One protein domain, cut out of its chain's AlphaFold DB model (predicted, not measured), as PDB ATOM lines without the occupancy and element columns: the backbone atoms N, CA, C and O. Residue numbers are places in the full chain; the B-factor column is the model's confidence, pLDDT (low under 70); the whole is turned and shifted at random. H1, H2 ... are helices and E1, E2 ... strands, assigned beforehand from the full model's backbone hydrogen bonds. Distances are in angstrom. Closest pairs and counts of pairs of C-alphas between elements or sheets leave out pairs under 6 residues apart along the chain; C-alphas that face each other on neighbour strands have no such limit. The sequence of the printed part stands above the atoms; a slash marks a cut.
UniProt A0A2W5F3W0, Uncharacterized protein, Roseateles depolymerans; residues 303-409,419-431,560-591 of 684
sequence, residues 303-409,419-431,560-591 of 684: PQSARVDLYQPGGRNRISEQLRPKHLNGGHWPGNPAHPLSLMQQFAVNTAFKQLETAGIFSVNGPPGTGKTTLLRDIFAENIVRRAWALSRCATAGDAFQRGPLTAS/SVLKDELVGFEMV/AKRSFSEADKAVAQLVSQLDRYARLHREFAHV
ATOM      1  N   PRO A 303      -2.986  38.479 -26.076       87.31
ATOM      2  CA  PRO A 303      -2.277  39.753 -26.197       87.31
ATOM      3  C   PRO A 303      -3.105  40.795 -26.947       87.31
ATOM      4  O   PRO A 303      -3.781  40.469 -27.924       87.31
ATOM      5  N   GLN A 304      -3.039  42.063 -26.535       86.31
ATOM      6  CA  GLN A 304      -3.855  43.124 -27.138       86.31
ATOM      7  C   GLN A 304      -3.590  43.289 -28.645       86.31
ATOM      8  O   GLN A 304      -4.530  43.500 -29.404       86.31
ATOM      9  N   SER A 305      -2.346  43.092 -29.091       87.88
ATOM     10  CA  SER A 305      -1.951  43.088 -30.509       87.88
ATOM     11  C   SER A 305      -2.541  41.936 -31.334       87.88
ATOM     12  O   SER A 305      -2.621  42.043 -32.554       87.88
ATOM     13  N   ALA A 306      -2.970  40.844 -30.691       86.44
ATOM     14  CA  ALA A 306      -3.645  39.717 -31.334       86.44
ATOM     15  C   ALA A 306      -5.179  39.877 -31.371       86.44
ATOM     16  O   ALA A 306      -5.868  39.079 -32.011       86.44
ATOM     17  N   ARG A 307      -5.737  40.892 -30.695       89.62
ATOM     18  CA  ARG A 307      -7.178  41.174 -30.702       89.62
ATOM     19  C   ARG A 307      -7.554  41.935 -31.971       89.62
ATOM     20  O   ARG A 307      -6.959  42.954 -32.300       89.62
ATOM     21  N   VAL A 308      -8.586  41.457 -32.664       89.06
ATOM     22  CA  VAL A 308      -9.126  42.107 -33.865       89.06
ATOM     23  C   VAL A 308     -10.384  42.880 -33.487       89.06
ATOM     24  O   VAL A 308     -11.420  42.273 -33.220       89.06
ATOM     25  N   ASP A 309     -10.314  44.212 -33.495       91.75
ATOM     26  CA  ASP A 309     -11.511  45.055 -33.417       91.75
ATOM     27  C   ASP A 309     -12.297  44.945 -34.736       91.75
ATOM     28  O   ASP A 309     -11.843  45.388 -35.797       91.75
ATOM     29  N   LEU A 310     -13.481  44.331 -34.657       91.19
ATOM     30  CA  LEU A 310     -14.372  44.079 -35.791       91.19
ATOM     31  C   LEU A 310     -14.955  45.364 -36.406       91.19
ATOM     32  O   LEU A 310     -15.357  45.342 -37.572       91.19
ATOM     33  N   TYR A 311     -14.962  46.484 -35.677       91.38
ATOM     34  CA  TYR A 311     -15.471  47.766 -36.170       91.38
ATOM     35  C   TYR A 311     -14.462  48.520 -37.048       91.38
ATOM     36  O   TYR A 311     -14.878  49.329 -37.886       91.38
ATOM     37  N   GLN A 312     -13.162  48.225 -36.924       95.12
ATOM     38  CA  GLN A 312     -12.090  48.825 -37.733       95.12
ATOM     39  C   GLN A 312     -12.026  48.234 -39.152       95.12
ATOM     40  O   GLN A 312     -12.502  47.119 -39.378       95.12
ATOM     41  N   PRO A 313     -11.373  48.907 -40.123       92.94
ATOM     42  CA  PRO A 313     -11.217  48.388 -41.487       92.94
ATOM     43  C   PRO A 313     -10.618  46.971 -41.556       92.94
ATOM     44  O   PRO A 313     -11.099  46.136 -42.322       92.94
ATOM     45  N   GLY A 314      -9.625  46.659 -40.712       91.25
ATOM     46  CA  GLY A 314      -9.053  45.308 -40.608       91.25
ATOM     47  C   GLY A 314     -10.064  44.256 -40.132       91.25
ATOM     48  O   GLY A 314     -10.128  43.159 -40.688       91.25
ATOM     49  N   GLY A 315     -10.914  44.614 -39.167       93.25
ATOM     50  CA  GLY A 315     -12.008  43.781 -38.677       93.25
ATOM     51  C   GLY A 315     -13.101  43.531 -39.715       93.25
ATOM     52  O   GLY A 315     -13.502  42.388 -39.928       93.25
ATOM     53  N   ARG A 316     -13.509  44.569 -40.451       92.62
ATOM     54  CA  ARG A 316     -14.470  44.455 -41.565       92.62
ATOM     55  C   ARG A 316     -13.941  43.551 -42.680       92.62
ATOM     56  O   ARG A 316     -14.671  42.694 -43.177       92.62
ATOM     57  N   ASN A 317     -12.653  43.668 -43.014       91.12
ATOM     58  CA  ASN A 317     -11.980  42.755 -43.941       91.12
ATOM     59  C   ASN A 317     -11.963  41.308 -43.418       91.12
ATOM     60  O   ASN A 317     -12.169  40.376 -44.197       91.12
ATOM     61  N   ARG A 318     -11.769  41.106 -42.106       92.69
ATOM     62  CA  ARG A 318     -11.828  39.776 -41.479       92.69
ATOM     63  C   ARG A 318     -13.230  39.169 -41.547       92.69
ATOM     64  O   ARG A 318     -13.338  37.990 -41.871       92.69
ATOM     65  N   ILE A 319     -14.276  39.960 -41.301       94.44
ATOM     66  CA  ILE A 319     -15.679  39.548 -41.466       94.44
ATOM     67  C   ILE A 319     -15.940  39.137 -42.921       94.44
ATOM     68  O   ILE A 319     -16.404  38.026 -43.165       94.44
ATOM     69  N   SER A 320     -15.575  39.988 -43.884       91.50
ATOM     70  CA  SER A 320     -15.770  39.729 -45.316       91.50
ATOM     71  C   SER A 320     -15.069  38.451 -45.793       91.50
ATOM     72  O   SER A 320     -15.702  37.615 -46.433       91.50
ATOM     73  N   GLU A 321     -13.793  38.245 -45.443       91.00
ATOM     74  CA  GLU A 321     -13.056  37.037 -45.843       91.00
ATOM     75  C   GLU A 321     -13.635  35.767 -45.200       91.00
ATOM     76  O   GLU A 321     -13.689  34.722 -45.846       91.00
ATOM     77  N   GLN A 322     -14.099  35.850 -43.950       93.31
ATOM     78  CA  GLN A 322     -14.633  34.704 -43.210       93.31
ATOM     79  C   GLN A 322     -16.069  34.325 -43.623       93.31
ATOM     80  O   GLN A 322     -16.464  33.171 -43.462       93.31
ATOM     81  N   LEU A 323     -16.821  35.262 -44.209       94.06
ATOM     82  CA  LEU A 323     -18.150  35.051 -44.798       94.06
ATOM     83  C   LEU A 323     -18.120  34.676 -46.290       94.06
ATOM     84  O   LEU A 323     -19.169  34.600 -46.928       94.06
ATOM     85  N   ARG A 324     -16.939  34.443 -46.878       92.75
ATOM     86  CA  ARG A 324     -16.850  34.003 -48.277       92.75
ATOM     87  C   ARG A 324     -17.561  32.662 -48.498       92.75
ATOM     88  O   ARG A 324     -17.461  31.793 -47.633       92.75
ATOM     89  N   PRO A 325     -18.156  32.421 -49.684       93.31
ATOM     90  CA  PRO A 325     -18.899  31.189 -49.959       93.31
ATOM     91  C   PRO A 325     -18.104  29.899 -49.712       93.31
ATOM     92  O   PRO A 325     -18.652  28.949 -49.171       93.31
ATOM     93  N   LYS A 326     -16.789  29.891 -49.984       92.12
ATOM     94  CA  LYS A 326     -15.863  28.778 -49.668       92.12
ATOM     95  C   LYS A 326     -15.772  28.384 -48.176       92.12
ATOM     96  O   LYS A 326     -15.042  27.456 -47.842       92.12
ATOM     97  N   HIS A 327     -16.379  29.158 -47.279       92.31
ATOM     98  CA  HIS A 327     -16.406  28.931 -45.834       92.31
ATOM     99  C   HIS A 327     -17.815  28.635 -45.305       92.31
ATOM    100  O   HIS A 327     -17.965  28.488 -44.095       92.31
ATOM    101  N   LEU A 328     -18.828  28.547 -46.177       90.19
ATOM    102  CA  LEU A 328     -20.152  28.058 -45.799       90.19
ATOM    103  C   LEU A 328     -20.055  26.613 -45.294       90.19
ATOM    104  O   LEU A 328     -19.298  25.804 -45.832       90.19
ATOM    105  N   ASN A 329     -20.838  26.312 -44.264       89.38
ATOM    106  CA  ASN A 329     -21.063  24.961 -43.769       89.38
ATOM    107  C   ASN A 329     -21.773  24.109 -44.839       89.38
ATOM    108  O   ASN A 329     -22.625  24.602 -45.577       89.38
ATOM    109  N   GLY A 330     -21.410  22.829 -44.932       89.62
ATOM    110  CA  GLY A 330     -22.055  21.872 -45.834       89.62
ATOM    111  C   GLY A 330     -23.383  21.353 -45.280       89.62
ATOM    112  O   GLY A 330     -24.294  21.046 -46.047       89.62
ATOM    113  N   GLY A 331     -23.513  21.276 -43.952       92.06
ATOM    114  CA  GLY A 331     -24.752  20.905 -43.272       92.06
ATOM    115  C   GLY A 331     -25.478  22.098 -42.668       92.06
ATOM    116  O   GLY A 331     -24.963  22.734 -41.755       92.06
ATOM    117  N   HIS A 332     -26.701  22.352 -43.132       92.19
ATOM    118  CA  HIS A 332     -27.642  23.292 -42.518       92.19
ATOM    119  C   HIS A 332     -28.783  22.546 -41.831       92.19
ATOM    120  O   HIS A 332     -29.221  21.488 -42.295       92.19
ATOM    121  N   TRP A 333     -29.297  23.105 -40.738       93.75
ATOM    122  CA  TRP A 333     -30.493  22.576 -40.094       93.75
ATOM    123  C   TRP A 333     -31.690  22.647 -41.062       93.75
ATOM    124  O   TRP A 333     -31.803  23.629 -41.802       93.75
ATOM    125  N   PRO A 334     -32.626  21.676 -41.047       92.38
ATOM    126  CA  PRO A 334     -33.840  21.672 -41.877       92.38
ATOM    127  C   PRO A 334     -34.887  22.740 -41.467       92.38
ATOM    128  O   PRO A 334     -36.078  22.466 -41.308       92.38
ATOM    129  N   GLY A 335     -34.443  23.984 -41.273       90.38
ATOM    130  CA  GLY A 335     -35.248  25.174 -41.008       90.38
ATOM    131  C   GLY A 335     -35.907  25.745 -42.269       90.38
ATOM    132  O   GLY A 335     -35.952  25.111 -43.319       90.38
ATOM    133  N   ASN A 336     -36.445  26.962 -42.174       86.12
ATOM    134  CA  ASN A 336     -36.985  27.664 -43.340       86.12
ATOM    135  C   ASN A 336     -35.825  28.320 -44.124       86.12
ATOM    136  O   ASN A 336     -35.163  29.182 -43.542       86.12
ATOM    137  N   PRO A 337     -35.603  27.996 -45.417       81.00
ATOM    138  CA  PRO A 337     -34.516  28.572 -46.220       81.00
ATOM    139  C   PRO A 337     -34.520  30.108 -46.307       81.00
ATOM    140  O   PRO A 337     -33.471  30.712 -46.503       81.00
ATOM    141  N   ALA A 338     -35.679  30.752 -46.128       82.31
ATOM    142  CA  ALA A 338     -35.804  32.212 -46.114       82.31
ATOM    143  C   ALA A 338     -35.294  32.879 -44.816       82.31
ATOM    144  O   ALA A 338     -35.240  34.106 -44.740       82.31
ATOM    145  N   HIS A 339     -34.928  32.095 -43.796       83.81
ATOM    146  CA  HIS A 339     -34.369  32.573 -42.527       83.81
ATOM    147  C   HIS A 339     -32.959  31.996 -42.299       83.81
ATOM    148  O   HIS A 339     -32.782  31.159 -41.409       83.81
ATOM    149  N   PRO A 340     -31.953  32.416 -43.091       85.94
ATOM    150  CA  PRO A 340     -30.563  32.043 -42.850       85.94
ATOM    151  C   PRO A 340     -30.055  32.624 -41.522       85.94
ATOM    152  O   PRO A 340     -30.663  33.529 -40.939       85.94
ATOM    153  N   LEU A 341     -28.896  32.140 -41.070       90.75
ATOM    154  CA  LEU A 341     -28.165  32.765 -39.971       90.75
ATOM    155  C   LEU A 341     -27.921  34.251 -40.258       90.75
ATOM    156  O   LEU A 341     -27.573  34.650 -41.371       90.75
ATOM    157  N   SER A 342     -28.053  35.082 -39.224       91.62
ATOM    158  CA  SER A 342     -27.620  36.476 -39.307       91.62
ATOM    159  C   SER A 342     -26.111  36.556 -39.552       91.62
ATOM    160  O   SER A 342     -25.355  35.650 -39.197       91.62
ATOM    161  N   LEU A 343     -25.655  37.677 -40.116       91.94
ATOM    162  CA  LEU A 343     -24.264  37.890 -40.521       91.94
ATOM    163  C   LEU A 343     -23.245  37.501 -39.431       91.94
ATOM    164  O   LEU A 343     -22.280  36.795 -39.717       91.94
ATOM    165  N   MET A 344     -23.484  37.890 -38.173       92.38
ATOM    166  CA  MET A 344     -22.578  37.562 -37.065       92.38
ATOM    167  C   MET A 344     -22.696  36.113 -36.570       92.38
ATOM    168  O   MET A 344     -21.709  35.566 -36.087       92.38
ATOM    169  N   GLN A 345     -23.855  35.465 -36.729       93.12
ATOM    170  CA  GLN A 345     -24.008  34.035 -36.442       93.12
ATOM    171  C   GLN A 345     -23.274  33.186 -37.489       93.12
ATOM    172  O   GLN A 345     -22.512  32.302 -37.109       93.12
ATOM    173  N   GLN A 346     -23.418  33.488 -38.786       93.62
ATOM    174  CA  GLN A 346     -22.668  32.792 -39.841       93.62
ATOM    175  C   GLN A 346     -21.158  33.037 -39.696       93.62
ATOM    176  O   GLN A 346     -20.366  32.106 -39.810       93.62
ATOM    177  N   PHE A 347     -20.747  34.269 -39.367       94.00
ATOM    178  CA  PHE A 347     -19.350  34.576 -39.050       94.00
ATOM    179  C   PHE A 347     -18.838  33.715 -37.888       94.00
ATOM    180  O   PHE A 347     -17.742  33.162 -37.981       94.00
ATOM    181  N   ALA A 348     -19.626  33.566 -36.819       93.75
ATOM    182  CA  ALA A 348     -19.276  32.737 -35.672       93.75
ATOM    183  C   ALA A 348     -19.167  31.246 -36.038       93.75
ATOM    184  O   ALA A 348     -18.153  30.640 -35.713       93.75
ATOM    185  N   VAL A 349     -20.136  30.677 -36.769       94.19
ATOM    186  CA  VAL A 349     -20.103  29.272 -37.232       94.19
ATOM    187  C   VAL A 349     -18.885  29.014 -38.121       94.19
ATOM    188  O   VAL A 349     -18.080  28.132 -37.822       94.19
ATOM    189  N   ASN A 350     -18.677  29.840 -39.152       94.12
ATOM    190  CA  ASN A 350     -17.535  29.713 -40.058       94.12
ATOM    191  C   ASN A 350     -16.202  29.846 -39.303       94.12
ATOM    192  O   ASN A 350     -15.219  29.198 -39.656       94.12
ATOM    193  N   THR A 351     -16.127  30.737 -38.307       92.75
ATOM    194  CA  THR A 351     -14.910  30.941 -37.502       92.75
ATOM    195  C   THR A 351     -14.658  29.756 -36.580       92.75
ATOM    196  O   THR A 351     -13.535  29.257 -36.562       92.75
ATOM    197  N   ALA A 352     -15.684  29.267 -35.878       93.31
ATOM    198  CA  ALA A 352     -15.591  28.132 -34.966       93.31
ATOM    199  C   ALA A 352     -15.044  26.892 -35.683       93.31
ATOM    200  O   ALA A 352     -14.006  26.372 -35.290       93.31
ATOM    201  N   PHE A 353     -15.655  26.490 -36.803       91.38
ATOM    202  CA  PHE A 353     -15.223  25.310 -37.563       91.38
ATOM    203  C   PHE A 353     -13.840  25.430 -38.220       91.38
ATOM    204  O   PHE A 353     -13.282  24.416 -38.633       91.38
ATOM    205  N   LYS A 354     -13.285  26.645 -38.320       89.75
ATOM    206  CA  LYS A 354     -11.941  26.918 -38.854       89.75
ATOM    207  C   LYS A 354     -10.879  27.065 -37.762       89.75
ATOM    208  O   LYS A 354      -9.714  26.793 -38.010       89.75
ATOM    209  N   GLN A 355     -11.253  27.550 -36.577       89.12
ATOM    210  CA  GLN A 355     -10.341  27.704 -35.437       89.12
ATOM    211  C   GLN A 355     -10.277  26.446 -34.567       89.12
ATOM    212  O   GLN A 355      -9.232  26.166 -33.992       89.12
ATOM    213  N   LEU A 356     -11.371  25.686 -34.493       90.12
ATOM    214  CA  LEU A 356     -11.511  24.466 -33.698       90.12
ATOM    215  C   LEU A 356     -11.424  23.196 -34.560       90.12
ATOM    216  O   LEU A 356     -12.021  22.183 -34.221       90.12
ATOM    217  N   GLU A 357     -10.698  23.243 -35.684       84.25
ATOM    218  CA  GLU A 357     -10.496  22.077 -36.563       84.25
ATOM    219  C   GLU A 357      -9.793  20.914 -35.840       84.25
ATOM    220  O   GLU A 357     -10.045  19.753 -36.150       84.25
ATOM    221  N   THR A 358      -8.938  21.222 -34.858       82.31
ATOM    222  CA  THR A 358      -8.208  20.231 -34.053       82.31
ATOM    223  C   THR A 358      -8.521  20.352 -32.563       82.31
ATOM    224  O   THR A 358      -8.981  19.393 -31.953       82.31
ATOM    225  N   ALA A 359      -8.278  21.519 -31.959       86.69
ATOM    226  CA  ALA A 359      -8.605  21.814 -30.566       86.69
ATOM    227  C   ALA A 359      -8.547  23.325 -30.285       86.69
ATOM    228  O   ALA A 359      -7.913  24.079 -31.020       86.69
ATOM    229  N   GLY A 360      -9.146  23.764 -29.175       89.50
ATOM    230  CA  GLY A 360      -9.046  25.144 -28.694       89.50
ATOM    231  C   GLY A 360     -10.299  25.588 -27.950       89.50
ATOM    232  O   GLY A 360     -11.073  24.760 -27.476       89.50
ATOM    233  N   ILE A 361     -10.503  26.901 -27.873       91.94
ATOM    234  CA  ILE A 361     -11.728  27.518 -27.362       91.94
ATOM    235  C   ILE A 361     -12.165  28.638 -28.311       91.94
ATOM    236  O   ILE A 361     -11.338  29.396 -28.815       91.94
ATOM    237  N   PHE A 362     -13.469  28.745 -28.553       91.50
ATOM    238  CA  PHE A 362     -14.072  29.858 -29.280       91.50
ATOM    239  C   PHE A 362     -15.283  30.350 -28.493       91.50
ATOM    240  O   PHE A 362     -16.172  29.566 -28.167       91.50
ATOM    241  N   SER A 363     -15.304  31.641 -28.164       91.00
ATOM    242  CA  SER A 363     -16.383  32.255 -27.389       91.00
ATOM    243  C   SER A 363     -17.261  33.118 -28.288       91.00
ATOM    244  O   SER A 363     -16.763  33.920 -29.079       91.00
ATOM    245  N   VAL A 364     -18.578  32.966 -28.143       90.69
ATOM    246  CA  VAL A 364     -19.588  33.755 -28.850       90.69
ATOM    247  C   VAL A 364     -20.443  34.463 -27.812       90.69
ATOM    248  O   VAL A 364     -21.247  33.833 -27.126       90.69
ATOM    249  N   ASN A 365     -20.299  35.784 -27.705       88.00
ATOM    250  CA  ASN A 365     -21.208  36.576 -26.887       88.00
ATOM    251  C   ASN A 365     -22.558  36.706 -27.612       88.00
ATOM    252  O   ASN A 365     -22.621  37.193 -28.741       88.00
ATOM    253  N   GLY A 366     -23.631  36.255 -26.964       83.94
ATOM    254  CA  GLY A 366     -24.987  36.281 -27.501       83.94
ATOM    255  C   GLY A 366     -25.978  36.818 -26.471       83.94
ATOM    256  O   GLY A 366     -26.444  36.032 -25.639       83.94
ATOM    257  N   PRO A 367     -26.355  38.110 -26.536       83.50
ATOM    258  CA  PRO A 367     -27.423  38.699 -25.721       83.50
ATOM    259  C   PRO A 367     -28.764  37.932 -25.786       83.50
ATOM    260  O   PRO A 367     -28.955  37.064 -26.654       83.50
ATOM    261  N   PRO A 368     -29.730  38.210 -24.892       80.75
ATOM    262  CA  PRO A 368     -31.083  37.656 -24.986       80.75
ATOM    263  C   PRO A 368     -31.700  37.861 -26.383       80.75
ATOM    264  O   PRO A 368     -31.443  38.859 -27.047       80.75
ATOM    265  N   GLY A 369     -32.463  36.880 -26.874       77.81
ATOM    266  CA  GLY A 369     -33.104  36.934 -28.197       77.81
ATOM    267  C   GLY A 369     -32.201  36.691 -29.421       77.81
ATOM    268  O   GLY A 369     -32.721  36.400 -30.493       77.81
ATOM    269  N   THR A 370     -30.867  36.699 -29.297       77.62
ATOM    270  CA  THR A 370     -29.923  36.594 -30.444       77.62
ATOM    271  C   THR A 370     -29.774  35.198 -31.082       77.62
ATOM    272  O   THR A 370     -28.770  34.895 -31.724       77.62
ATOM    273  N   GLY A 371     -30.764  34.314 -30.927       81.81
ATOM    274  CA  GLY A 371     -30.827  33.042 -31.661       81.81
ATOM    275  C   GLY A 371     -29.705  32.038 -31.361       81.81
ATOM    276  O   GLY A 371     -29.315  31.293 -32.255       81.81
ATOM    277  N   LYS A 372     -29.193  31.981 -30.121       85.69
ATOM    278  CA  LYS A 372     -28.150  31.013 -29.704       85.69
ATOM    279  C   LYS A 372     -28.491  29.561 -30.084       85.69
ATOM    280  O   LYS A 372     -27.650  28.849 -30.620       85.69
ATOM    281  N   THR A 373     -29.745  29.144 -29.893       84.38
ATOM    282  CA  THR A 373     -30.232  27.809 -30.289       84.38
ATOM    283  C   THR A 373     -30.225  27.597 -31.807       84.38
ATOM    284  O   THR A 373     -30.002  26.481 -32.261       84.38
ATOM    285  N   THR A 374     -30.435  28.649 -32.605       87.75
ATOM    286  CA  THR A 374     -30.339  28.586 -34.074       87.75
ATOM    287  C   THR A 374     -28.896  28.343 -34.512       87.75
ATOM    288  O   THR A 374     -28.655  27.466 -35.331       87.75
ATOM    289  N   LEU A 375     -27.933  29.037 -33.896       90.94
ATOM    290  CA  LEU A 375     -26.503  28.813 -34.134       90.94
ATOM    291  C   LEU A 375     -26.086  27.373 -33.778       90.94
ATOM    292  O   LEU A 375     -25.387  26.729 -34.556       90.94
ATOM    293  N   LEU A 376     -26.554  26.838 -32.643       91.75
ATOM    294  CA  LEU A 376     -26.288  25.444 -32.256       91.75
ATOM    295  C   LEU A 376     -26.870  24.428 -33.251       91.75
ATOM    296  O   LEU A 376     -26.215  23.435 -33.551       91.75
ATOM    297  N   ARG A 377     -28.067  24.677 -33.798       92.44
ATOM    298  CA  ARG A 377     -28.703  23.791 -34.788       92.44
ATOM    299  C   ARG A 377     -27.861  23.616 -36.056       92.44
ATOM    300  O   ARG A 377     -27.753  22.490 -36.535       92.44
ATOM    301  N   ASP A 378     -27.242  24.680 -36.565       93.38
ATOM    302  CA  ASP A 378     -26.347  24.572 -37.727       93.38
ATOM    303  C   ASP A 378     -25.002  23.913 -37.375       93.38
ATOM    304  O   ASP A 378     -24.475  23.160 -38.188       93.38
ATOM    305  N   ILE A 379     -24.485  24.074 -36.147       94.38
ATOM    306  CA  ILE A 379     -23.334  23.280 -35.668       94.38
ATOM    307  C   ILE A 379     -23.675  21.781 -35.643       94.38
ATOM    308  O   ILE A 379     -22.872  20.958 -36.086       94.38
ATOM    309  N   PHE A 380     -24.872  21.412 -35.172       94.88
ATOM    310  CA  PHE A 380     -25.327  20.019 -35.175       94.88
ATOM    311  C   PHE A 380     -25.448  19.471 -36.602       94.88
ATOM    312  O   PHE A 380     -24.968  18.373 -36.880       94.88
ATOM    313  N   ALA A 381     -26.056  20.236 -37.511       95.00
ATOM    314  CA  ALA A 381     -26.235  19.831 -38.901       95.00
ATOM    315  C   ALA A 381     -24.900  19.670 -39.647       95.00
ATOM    316  O   ALA A 381     -24.708  18.670 -40.339       95.00
ATOM    317  N   GLU A 382     -23.959  20.598 -39.462       95.19
ATOM    318  CA  GLU A 382     -22.615  20.523 -40.041       95.19
ATOM    319  C   GLU A 382     -21.856  19.285 -39.544       95.19
ATOM    320  O   GLU A 382     -21.311  18.539 -40.355       95.19
ATOM    321  N   ASN A 383     -21.874  18.986 -38.241       95.56
ATOM    322  CA  ASN A 383     -21.226  17.778 -37.712       95.56
ATOM    323  C   ASN A 383     -21.889  16.478 -38.205       95.56
ATOM    324  O   ASN A 383     -21.190  15.506 -38.502       95.56
ATOM    325  N   ILE A 384     -23.216  16.463 -38.374       95.62
ATOM    326  CA  ILE A 384     -23.934  15.336 -38.991       95.62
ATOM    327  C   ILE A 384     -23.495  15.142 -40.452       95.62
ATOM    328  O   ILE A 384     -23.214  14.011 -40.852       95.62
ATOM    329  N   VAL A 385     -23.374  16.218 -41.240       96.81
ATOM    330  CA  VAL A 385     -22.911  16.145 -42.640       96.81
ATOM    331  C   VAL A 385     -21.436  15.750 -42.737       96.81
ATOM    332  O   VAL A 385     -21.095  14.906 -43.564       96.81
ATOM    333  N   ARG A 386     -20.573  16.237 -41.840       95.44
ATOM    334  CA  ARG A 386     -19.168  15.803 -41.757       95.44
ATOM    335  C   ARG A 386     -19.034  14.305 -41.503       95.44
ATOM    336  O   ARG A 386     -18.279  13.620 -42.196       95.44
ATOM    337  N   ARG A 387     -19.833  13.773 -40.579       96.12
ATOM    338  CA  ARG A 387     -19.900  12.330 -40.329       96.12
ATOM    339  C   ARG A 387     -20.494  11.564 -41.513       96.12
ATOM    340  O   ARG A 387     -20.051  10.454 -41.801       96.12
ATOM    341  N   ALA A 388     -21.450  12.147 -42.237       96.56
ATOM    342  CA  ALA A 388     -21.992  11.568 -43.464       96.56
ATOM    343  C   ALA A 388     -20.950  11.507 -44.599       96.56
ATOM    344  O   ALA A 388     -20.884  10.487 -45.286       96.56
ATOM    345  N   TRP A 389     -20.061  12.504 -44.744       96.75
ATOM    346  CA  TRP A 389     -18.903  12.415 -45.649       96.75
ATOM    347  C   TRP A 389     -18.020  11.212 -45.313       96.75
ATOM    348  O   TRP A 389     -17.693  10.438 -46.215       96.75
ATOM    349  N   ALA A 390     -17.679  11.007 -44.040       96.44
ATOM    350  CA  ALA A 390     -16.907   9.843 -43.609       96.44
ATOM    351  C   ALA A 390     -17.648   8.514 -43.867       96.44
ATOM    352  O   ALA A 390     -17.082   7.606 -44.480       96.44
ATOM    353  N   LEU A 391     -18.937   8.415 -43.514       96.81
ATOM    354  CA  LEU A 391     -19.766   7.232 -43.796       96.81
ATOM    355  C   LEU A 391     -19.845   6.930 -45.298       96.81
ATOM    356  O   LEU A 391     -19.716   5.774 -45.695       96.81
ATOM    357  N   SER A 392     -19.986   7.949 -46.150       96.94
ATOM    358  CA  SER A 392     -20.067   7.780 -47.607       96.94
ATOM    359  C   SER A 392     -18.819   7.129 -48.220       96.94
ATOM    360  O   SER A 392     -18.898   6.556 -49.307       96.94
ATOM    361  N   ARG A 393     -17.667   7.141 -47.531       96.25
ATOM    362  CA  ARG A 393     -16.438   6.467 -47.987       96.25
ATOM    363  C   ARG A 393     -16.492   4.949 -47.791       96.25
ATOM    364  O   ARG A 393     -15.841   4.229 -48.543       96.25
ATOM    365  N   CYS A 394     -17.312   4.449 -46.867       96.25
ATOM    366  CA  CYS A 394     -17.508   3.015 -46.645       96.25
ATOM    367  C   CYS A 394     -18.176   2.338 -47.859       96.25
ATOM    368  O   CYS A 394     -18.990   2.948 -48.562       96.25
ATOM    369  N   ALA A 395     -17.843   1.073 -48.132       94.75
ATOM    370  CA  ALA A 395     -18.495   0.300 -49.194       94.75
ATOM    371  C   ALA A 395     -19.866  -0.222 -48.732       94.75
ATOM    372  O   ALA A 395     -20.858  -0.102 -49.449       94.75
ATOM    373  N   THR A 396     -19.926  -0.720 -47.499       95.19
ATOM    374  CA  THR A 396     -21.125  -1.194 -46.805       95.19
ATOM    375  C   THR A 396     -21.256  -0.525 -45.434       95.19
ATOM    376  O   THR A 396     -20.285  -0.006 -44.889       95.19
ATOM    377  N   ALA A 397     -22.443  -0.590 -44.824       92.69
ATOM    378  CA  ALA A 397     -22.642  -0.109 -43.453       92.69
ATOM    379  C   ALA A 397     -21.825  -0.900 -42.407       92.69
ATOM    380  O   ALA A 397     -21.522  -0.372 -41.341       92.69
ATOM    381  N   GLY A 398     -21.450  -2.153 -42.703       93.38
ATOM    382  CA  GLY A 398     -20.589  -2.961 -41.833       93.38
ATOM    383  C   GLY A 398     -19.145  -2.455 -41.785       93.38
ATOM    384  O   GLY A 398     -18.493  -2.568 -40.752       93.38
ATOM    385  N   ASP A 399     -18.673  -1.811 -42.858       94.94
ATOM    386  CA  ASP A 399     -17.324  -1.237 -42.926       94.94
ATOM    387  C   ASP A 399     -17.143   0.006 -42.042       94.94
ATOM    388  O   ASP A 399     -16.032   0.524 -41.963       94.94
ATOM    389  N   ALA A 400     -18.197   0.483 -41.374       95.31
ATOM    390  CA  ALA A 400     -18.118   1.549 -40.377       95.31
ATOM    391  C   ALA A 400     -17.437   1.106 -39.065       95.31
ATOM    392  O   ALA A 400     -17.024   1.949 -38.266       95.31
ATOM    393  N   PHE A 401     -17.321  -0.204 -38.829       95.19
ATOM    394  CA  PHE A 401     -16.824  -0.765 -37.576       95.19
ATOM    395  C   PHE A 401     -15.407  -1.338 -37.709       95.19
ATOM    396  O   PHE A 401     -14.967  -1.749 -38.789       95.19
ATOM    397  N   GLN A 402     -14.684  -1.364 -36.589       93.56
ATOM    398  CA  GLN A 402     -13.406  -2.056 -36.452       93.56
ATOM    399  C   GLN A 402     -13.616  -3.579 -36.366       93.56
ATOM    400  O   GLN A 402     -14.731  -4.073 -36.172       93.56
ATOM    401  N   ARG A 403     -12.535  -4.354 -36.519       87.94
ATOM    402  CA  ARG A 403     -12.577  -5.812 -36.344       87.94
ATOM    403  C   ARG A 403     -12.396  -6.167 -34.870       87.94
ATOM    404  O   ARG A 403     -11.350  -5.876 -34.304       87.94
ATOM    405  N   GLY A 404     -13.374  -6.879 -34.317       84.69
ATOM    406  CA  GLY A 404     -13.407  -7.276 -32.910       84.69
ATOM    407  C   GLY A 404     -14.226  -6.288 -32.067       84.69
ATOM    408  O   GLY A 404     -13.974  -5.086 -32.135       84.69
ATOM    409  N   PRO A 405     -15.230  -6.753 -31.303       87.00
ATOM    410  CA  PRO A 405     -15.918  -5.907 -30.337       87.00
ATOM    411  C   PRO A 405     -15.053  -5.697 -29.088       87.00
ATOM    412  O   PRO A 405     -14.278  -6.576 -28.706       87.00
ATOM    413  N   LEU A 406     -15.242  -4.569 -28.406       90.50
ATOM    414  CA  LEU A 406     -14.832  -4.425 -27.007       90.50
ATOM    415  C   LEU A 406     -15.845  -5.134 -26.106       90.50
ATOM    416  O   LEU A 406     -17.022  -5.222 -26.449       90.50
ATOM    417  N   THR A 407     -15.407  -5.613 -24.945       90.06
ATOM    418  CA  THR A 407     -16.323  -6.128 -23.917       90.06
ATOM    419  C   THR A 407     -16.602  -5.019 -22.914       90.06
ATOM    420  O   THR A 407     -15.667  -4.479 -22.327       90.06
ATOM    421  N   ALA A 408     -17.873  -4.664 -22.738       90.06
ATOM    422  CA  ALA A 408     -18.325  -3.792 -21.664       90.06
ATOM    423  C   ALA A 408     -18.820  -4.652 -20.494       90.06
ATOM    424  O   ALA A 408     -19.730  -5.466 -20.668       90.06
ATOM    425  N   SER A 409     -18.223  -4.452 -19.320       88.44
ATOM    426  CA  SER A 409     -18.559  -5.150 -18.077       88.44
ATOM    427  C   SER A 409     -19.165  -4.157 -17.088       88.44
ATOM    428  O   SER A 409     -18.566  -3.119 -16.812       88.44
ATOM    429  N   SER A 419     -19.476  -3.130 -30.669       92.25
ATOM    430  CA  SER A 419     -18.749  -2.847 -31.913       92.25
ATOM    431  C   SER A 419     -18.158  -1.435 -31.894       92.25
ATOM    432  O   SER A 419     -18.898  -0.457 -31.798       92.25
ATOM    433  N   VAL A 420     -16.838  -1.327 -32.041       93.50
ATOM    434  CA  VAL A 420     -16.126  -0.041 -32.096       93.50
ATOM    435  C   VAL A 420     -16.251   0.562 -33.494       93.50
ATOM    436  O   VAL A 420     -16.137  -0.156 -34.488       93.50
ATOM    437  N   LEU A 421     -16.480   1.871 -33.591       94.50
ATOM    438  CA  LEU A 421     -16.425   2.599 -34.862       94.50
ATOM    439  C   LEU A 421     -14.975   2.803 -35.307       94.50
ATOM    440  O   LEU A 421     -14.076   2.902 -34.476       94.50
ATOM    441  N   LYS A 422     -14.731   2.881 -36.615       94.88
ATOM    442  CA  LYS A 422     -13.412   3.296 -37.111       94.88
ATOM    443  C   LYS A 422     -13.109   4.751 -36.756       94.88
ATOM    444  O   LYS A 422     -14.023   5.566 -36.634       94.88
ATOM    445  N   ASP A 423     -11.824   5.069 -36.656       93.38
ATOM    446  CA  ASP A 423     -11.341   6.373 -36.200       93.38
ATOM    447  C   ASP A 423     -11.779   7.527 -37.123       93.38
ATOM    448  O   ASP A 423     -11.963   8.649 -36.661       93.38
ATOM    449  N   GLU A 424     -12.053   7.273 -38.410       94.31
ATOM    450  CA  GLU A 424     -12.584   8.297 -39.323       94.31
ATOM    451  C   GLU A 424     -14.071   8.634 -39.084       94.31
ATOM    452  O   GLU A 424     -14.611   9.509 -39.760       94.31
ATOM    453  N   LEU A 425     -14.755   7.927 -38.174       94.62
ATOM    454  CA  LEU A 425     -16.190   8.060 -37.866       94.62
ATOM    455  C   LEU A 425     -16.488   8.585 -36.452       94.62
ATOM    456  O   LEU A 425     -17.672   8.725 -36.098       94.62
ATOM    457  N   VAL A 426     -15.433   8.883 -35.691       92.50
ATOM    458  CA  VAL A 426     -15.438   9.582 -34.396       92.50
ATOM    459  C   VAL A 426     -14.813  10.977 -34.555       92.50
ATOM    460  O   VAL A 426     -14.313  11.323 -35.624       92.50
ATOM    461  N   GLY A 427     -14.879  11.811 -33.518       90.06
ATOM    462  CA  GLY A 427     -14.534  13.237 -33.580       90.06
ATOM    463  C   GLY A 427     -15.697  14.137 -34.021       90.06
ATOM    464  O   GLY A 427     -15.514  15.341 -34.185       90.06
ATOM    465  N   PHE A 428     -16.897  13.572 -34.194       92.75
ATOM    466  CA  PHE A 428     -18.140  14.297 -34.508       92.75
ATOM    467  C   PHE A 428     -19.119  14.318 -33.324       92.75
ATOM    468  O   PHE A 428     -20.251  14.794 -33.451       92.75
ATOM    469  N   GLU A 429     -18.718  13.748 -32.188       92.25
ATOM    470  CA  GLU A 429     -19.467  13.748 -30.941       92.25
ATOM    471  C   GLU A 429     -19.616  15.180 -30.412       92.25
ATOM    472  O   GLU A 429     -18.711  16.007 -30.502       92.25
ATOM    473  N   MET A 430     -20.783  15.480 -29.848       91.88
ATOM    474  CA  MET A 430     -21.123  16.814 -29.366       91.88
ATOM    475  C   MET A 430     -21.669  16.712 -27.950       91.88
ATOM    476  O   MET A 430     -22.699  16.078 -27.723       91.88
ATOM    477  N   VAL A 431     -20.994  17.367 -27.008       91.69
ATOM    478  CA  VAL A 431     -21.472  17.537 -25.634       91.69
ATOM    479  C   VAL A 431     -22.000  18.960 -25.499       91.69
ATOM    480  O   VAL A 431     -21.262  19.924 -25.691       91.69
ATOM    481  N   ALA A 560     -28.623   5.525 -50.025       95.62
ATOM    482  CA  ALA A 560     -28.360   6.662 -49.141       95.62
ATOM    483  C   ALA A 560     -27.003   7.322 -49.444       95.62
ATOM    484  O   ALA A 560     -26.925   8.542 -49.590       95.62
ATOM    485  N   LYS A 561     -25.948   6.513 -49.620       97.50
ATOM    486  CA  LYS A 561     -24.621   6.961 -50.061       97.50
ATOM    487  C   LYS A 561     -24.683   7.679 -51.410       97.50
ATOM    488  O   LYS A 561     -24.112   8.758 -51.532       97.50
ATOM    489  N   ARG A 562     -25.377   7.112 -52.405       97.69
ATOM    490  CA  ARG A 562     -25.519   7.723 -53.738       97.69
ATOM    491  C   ARG A 562     -26.211   9.084 -53.657       97.69
ATOM    492  O   ARG A 562     -25.629  10.069 -54.098       97.69
ATOM    493  N   SER A 563     -27.393   9.151 -53.043       96.50
ATOM    494  CA  SER A 563     -28.163  10.394 -52.918       96.50
ATOM    495  C   SER A 563     -27.415  11.467 -52.127       96.50
ATOM    496  O   SER A 563     -27.454  12.639 -52.497       96.50
ATOM    497  N   PHE A 564     -26.678  11.079 -51.080       96.88
ATOM    498  CA  PHE A 564     -25.811  11.998 -50.345       96.88
ATOM    499  C   PHE A 564     -24.665  12.533 -51.217       96.88
ATOM    500  O   PHE A 564     -24.484  13.743 -51.290       96.88
ATOM    501  N   SER A 565     -23.930  11.672 -51.932       97.50
ATOM    502  CA  SER A 565     -22.840  12.104 -52.824       97.50
ATOM    503  C   SER A 565     -23.315  12.955 -54.011       97.50
ATOM    504  O   SER A 565     -22.579  13.821 -54.477       97.50
ATOM    505  N   GLU A 566     -24.533  12.732 -54.509       97.69
ATOM    506  CA  GLU A 566     -25.154  13.567 -55.546       97.69
ATOM    507  C   GLU A 566     -25.501  14.965 -55.010       97.69
ATOM    508  O   GLU A 566     -25.149  15.965 -55.643       97.69
ATOM    509  N   ALA A 567     -26.119  15.045 -53.827       95.62
ATOM    510  CA  ALA A 567     -26.440  16.308 -53.164       95.62
ATOM    511  C   ALA A 567     -25.176  17.100 -52.782       95.62
ATOM    512  O   ALA A 567     -25.076  18.285 -53.093       95.62
ATOM    513  N   ASP A 568     -24.186  16.435 -52.185       96.62
ATOM    514  CA  ASP A 568     -22.882  17.004 -51.829       96.62
ATOM    515  C   ASP A 568     -22.177  17.618 -53.047       96.62
ATOM    516  O   ASP A 568     -21.775  18.782 -53.034       96.62
ATOM    517  N   LYS A 569     -22.121  16.878 -54.162       96.81
ATOM    518  CA  LYS A 569     -21.547  17.372 -55.417       96.81
ATOM    519  C   LYS A 569     -22.283  18.607 -55.946       96.81
ATOM    520  O   LYS A 569     -21.626  19.529 -56.431       96.81
ATOM    521  N   ALA A 570     -23.614  18.644 -55.861       96.19
ATOM    522  CA  ALA A 570     -24.405  19.797 -56.291       96.19
ATOM    523  C   ALA A 570     -24.144  21.036 -55.411       96.19
ATOM    524  O   ALA A 570     -23.921  22.130 -55.936       96.19
ATOM    525  N   VAL A 571     -24.084  20.861 -54.084       94.44
ATOM    526  CA  VAL A 571     -23.742  21.930 -53.130       94.44
ATOM    527  C   VAL A 571     -22.318  22.440 -53.374       94.44
ATOM    528  O   VAL A 571     -22.123  23.645 -53.531       94.44
ATOM    529  N   ALA A 572     -21.333  21.549 -53.505       94.88
ATOM    530  CA  ALA A 572     -19.942  21.913 -53.770       94.88
ATOM    531  C   ALA A 572     -19.774  22.688 -55.093       94.88
ATOM    532  O   ALA A 572     -19.003  23.651 -55.161       94.88
ATOM    533  N   GLN A 573     -20.520  22.317 -56.141       96.56
ATOM    534  CA  GLN A 573     -20.550  23.058 -57.406       96.56
ATOM    535  C   GLN A 573     -21.119  24.472 -57.233       96.56
ATOM    536  O   GLN A 573     -20.501  25.430 -57.705       96.56
ATOM    537  N   LEU A 574     -22.245  24.624 -56.529       95.25
ATOM    538  CA  LEU A 574     -22.856  25.932 -56.272       95.25
ATOM    539  C   LEU A 574     -21.950  26.826 -55.410       95.25
ATOM    540  O   LEU A 574     -21.722  27.986 -55.750       95.25
ATOM    541  N   VAL A 575     -21.354  26.281 -54.345       95.44
ATOM    542  CA  VAL A 575     -20.380  26.984 -53.491       95.44
ATOM    543  C   VAL A 575     -19.160  27.446 -54.296       95.44
ATOM    544  O   VAL A 575     -18.709  28.583 -54.139       95.44
ATOM    545  N   SER A 576     -18.654  26.610 -55.210       95.75
ATOM    546  CA  SER A 576     -17.540  26.963 -56.102       95.75
ATOM    547  C   SER A 576     -17.897  28.107 -57.062       95.75
ATOM    548  O   SER A 576     -17.114  29.049 -57.232       95.75
ATOM    549  N   GLN A 577     -19.101  28.075 -57.648       96.75
ATOM    550  CA  GLN A 577     -19.617  29.159 -58.490       96.75
ATOM    551  C   GLN A 577     -19.773  30.465 -57.700       96.75
ATOM    552  O   GLN A 577     -19.344  31.518 -58.176       96.75
ATOM    553  N   LEU A 578     -20.308  30.400 -56.477       95.44
ATOM    554  CA  LEU A 578     -20.487  31.563 -55.609       95.44
ATOM    555  C   LEU A 578     -19.149  32.156 -55.143       95.44
ATOM    556  O   LEU A 578     -19.010  33.377 -55.163       95.44
ATOM    557  N   ASP A 579     -18.133  31.358 -54.783       94.69
ATOM    558  CA  ASP A 579     -16.810  31.915 -54.443       94.69
ATOM    559  C   ASP A 579     -16.116  32.525 -55.670       94.69
ATOM    560  O   ASP A 579     -15.476  33.573 -55.556       94.69
ATOM    561  N   ARG A 580     -16.279  31.931 -56.863       95.00
ATOM    562  CA  ARG A 580     -15.807  32.545 -58.113       95.00
ATOM    563  C   ARG A 580     -16.494  33.890 -58.360       95.00
ATOM    564  O   ARG A 580     -15.800  34.854 -58.674       95.00
ATOM    565  N   TYR A 581     -17.814  33.970 -58.190       94.31
ATOM    566  CA  TYR A 581     -18.552  35.229 -58.297       94.31
ATOM    567  C   TYR A 581     -18.081  36.253 -57.254       94.31
ATOM    568  O   TYR A 581     -17.797  37.389 -57.611       94.31
ATOM    569  N   ALA A 582     -17.903  35.853 -55.992       91.25
ATOM    570  CA  ALA A 582     -17.427  36.735 -54.927       91.25
ATOM    571  C   ALA A 582     -16.013  37.289 -55.194       91.25
ATOM    572  O   ALA A 582     -15.748  38.454 -54.895       91.25
ATOM    573  N   ARG A 583     -15.116  36.488 -55.789       90.62
ATOM    574  CA  ARG A 583     -13.794  36.954 -56.246       90.62
ATOM    575  C   ARG A 583     -13.906  37.975 -57.375       90.62
ATOM    576  O   ARG A 583     -13.403  39.081 -57.219       90.62
ATOM    577  N   LEU A 584     -14.641  37.648 -58.441       91.25
ATOM    578  CA  LEU A 584     -14.856  38.564 -59.567       91.25
ATOM    579  C   LEU A 584     -15.536  39.866 -59.119       91.25
ATOM    580  O   LEU A 584     -15.122  40.945 -59.516       91.25
ATOM    581  N   HIS A 585     -16.526  39.799 -58.229       89.19
ATOM    582  CA  HIS A 585     -17.153  40.988 -57.662       89.19
ATOM    583  C   HIS A 585     -16.140  41.841 -56.883       89.19
ATOM    584  O   HIS A 585     -16.127  43.059 -57.022       89.19
ATOM    585  N   ARG A 586     -15.247  41.237 -56.089       84.44
ATOM    586  CA  ARG A 586     -14.202  41.984 -55.368       84.44
ATOM    587  C   ARG A 586     -13.173  42.631 -56.304       84.44
ATOM    588  O   ARG A 586     -12.678  43.705 -55.984       84.44
ATOM    589  N   GLU A 587     -12.857  41.984 -57.421       85.44
ATOM    590  CA  GLU A 587     -11.918  42.483 -58.435       85.44
ATOM    591  C   GLU A 587     -12.540  43.582 -59.318       85.44
ATOM    592  O   GLU A 587     -11.855  44.546 -59.650       85.44
ATOM    593  N   PHE A 588     -13.830  43.476 -59.662       86.56
ATOM    594  CA  PHE A 588     -14.456  44.280 -60.722       86.56
ATOM    595  C   PHE A 588     -15.621  45.193 -60.295       86.56
ATOM    596  O   PHE A 588     -15.999  46.056 -61.079       86.56
ATOM    597  N   ALA A 589     -16.190  45.096 -59.084       83.56
ATOM    598  CA  ALA A 589     -17.395  45.872 -58.711       83.56
ATOM    599  C   ALA A 589     -17.221  47.405 -58.704       83.56
ATOM    600  O   ALA A 589     -18.210  48.139 -58.685       83.56
ATOM    601  N   HIS A 590     -15.981  47.895 -58.708       83.62
ATOM    602  CA  HIS A 590     -15.648  49.322 -58.788       83.62
ATOM    603  C   HIS A 590     -14.764  49.654 -60.002       83.62
ATOM    604  O   HIS A 590     -14.177  50.732 -60.069       83.62
ATOM    605  N   VAL A 591     -14.664  48.730 -60.962       85.00
ATOM    606  CA  VAL A 591     -13.898  48.887 -62.202       85.00
ATOM    607  C   VAL A 591     -14.888  49.071 -63.349       85.00
ATOM    608  O   VAL A 591     -15.780  48.248 -63.543       85.00
TER     609      VAL A 591
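Overview. This is residues 303 to 409, 419 to 431 and 560 to 591 of the 684 residues of an uncharacterized protein of Roseateles depolymerans (UniProt A0A2W5F3W0). Two long helices, H3 and H5, meet near the end of H3 and the start of H5 as a V; H2 and then H1 continue from the other end of H3 in a crooked chain of crossed helices, and a small head of H4 and the short strand pair E1 and E2 lies beyond the V's corner. Residues 584 to 591, at the far end of H5, stick out. The printed part has 152 residues, with H1, H2, H3, H4, E1, E2 and H5 in that order; it is mostly helix, and E1 and E2 are antiparallel. The whole is loose, with a radius of gyration of the C-alphas of 18.9 A, and elongated, spanning 60 by 36 by 31 A.

Along the chain. H1 is residues 313 to 322, 14.2 A long, from C-alpha 313 at (-11.217, 48.388, -41.487). H2 is residues 343 to 355, 18.0 A, and H3 residues 372 to 393, 32.8 A. H4 is residues 397 to 400, E1 401 to 408, bending by 83 degrees at residue 404, and E2 419 to 421. H5, residues 560 to 588, runs 41.7 A to C-alpha 588 at (-14.456, 44.280, -60.722).

Arrangement. H1 touches H2, the closest C-alphas being Gln 322 and Phe 347, 6.3 A; they are only just about perpendicular, at 73 degrees. H2 touches H3 at a steep tilt of 43 degrees, the same way, closest at C-alphas 345 and 375, 6.2 A. H3 touches H5 with residues 388 to 392 alone, at a steep 61 degrees, opposite ways; C-alphas 392 and 561 are closest, 5.2 A. H1 and H5 are apart. Between E1 and E2, N 402 and O 420 are 2.8 A apart, within hydrogen-bond range. H1, H2 and H5 have every O i to N i+4 pair within range, H3 17 of 18; H4 is too short for one.

Size, cuts and confidence. The farthest C-alphas, Ser 409 and Val 591, are 69.9 A apart. Cuts leave gaps of 14.0 A between C-alphas 409 and 419 and 26.8 A between 431 and 560. The links H1 to H2 and H2 to H3 are long. No printed residue is under pLDDT 70.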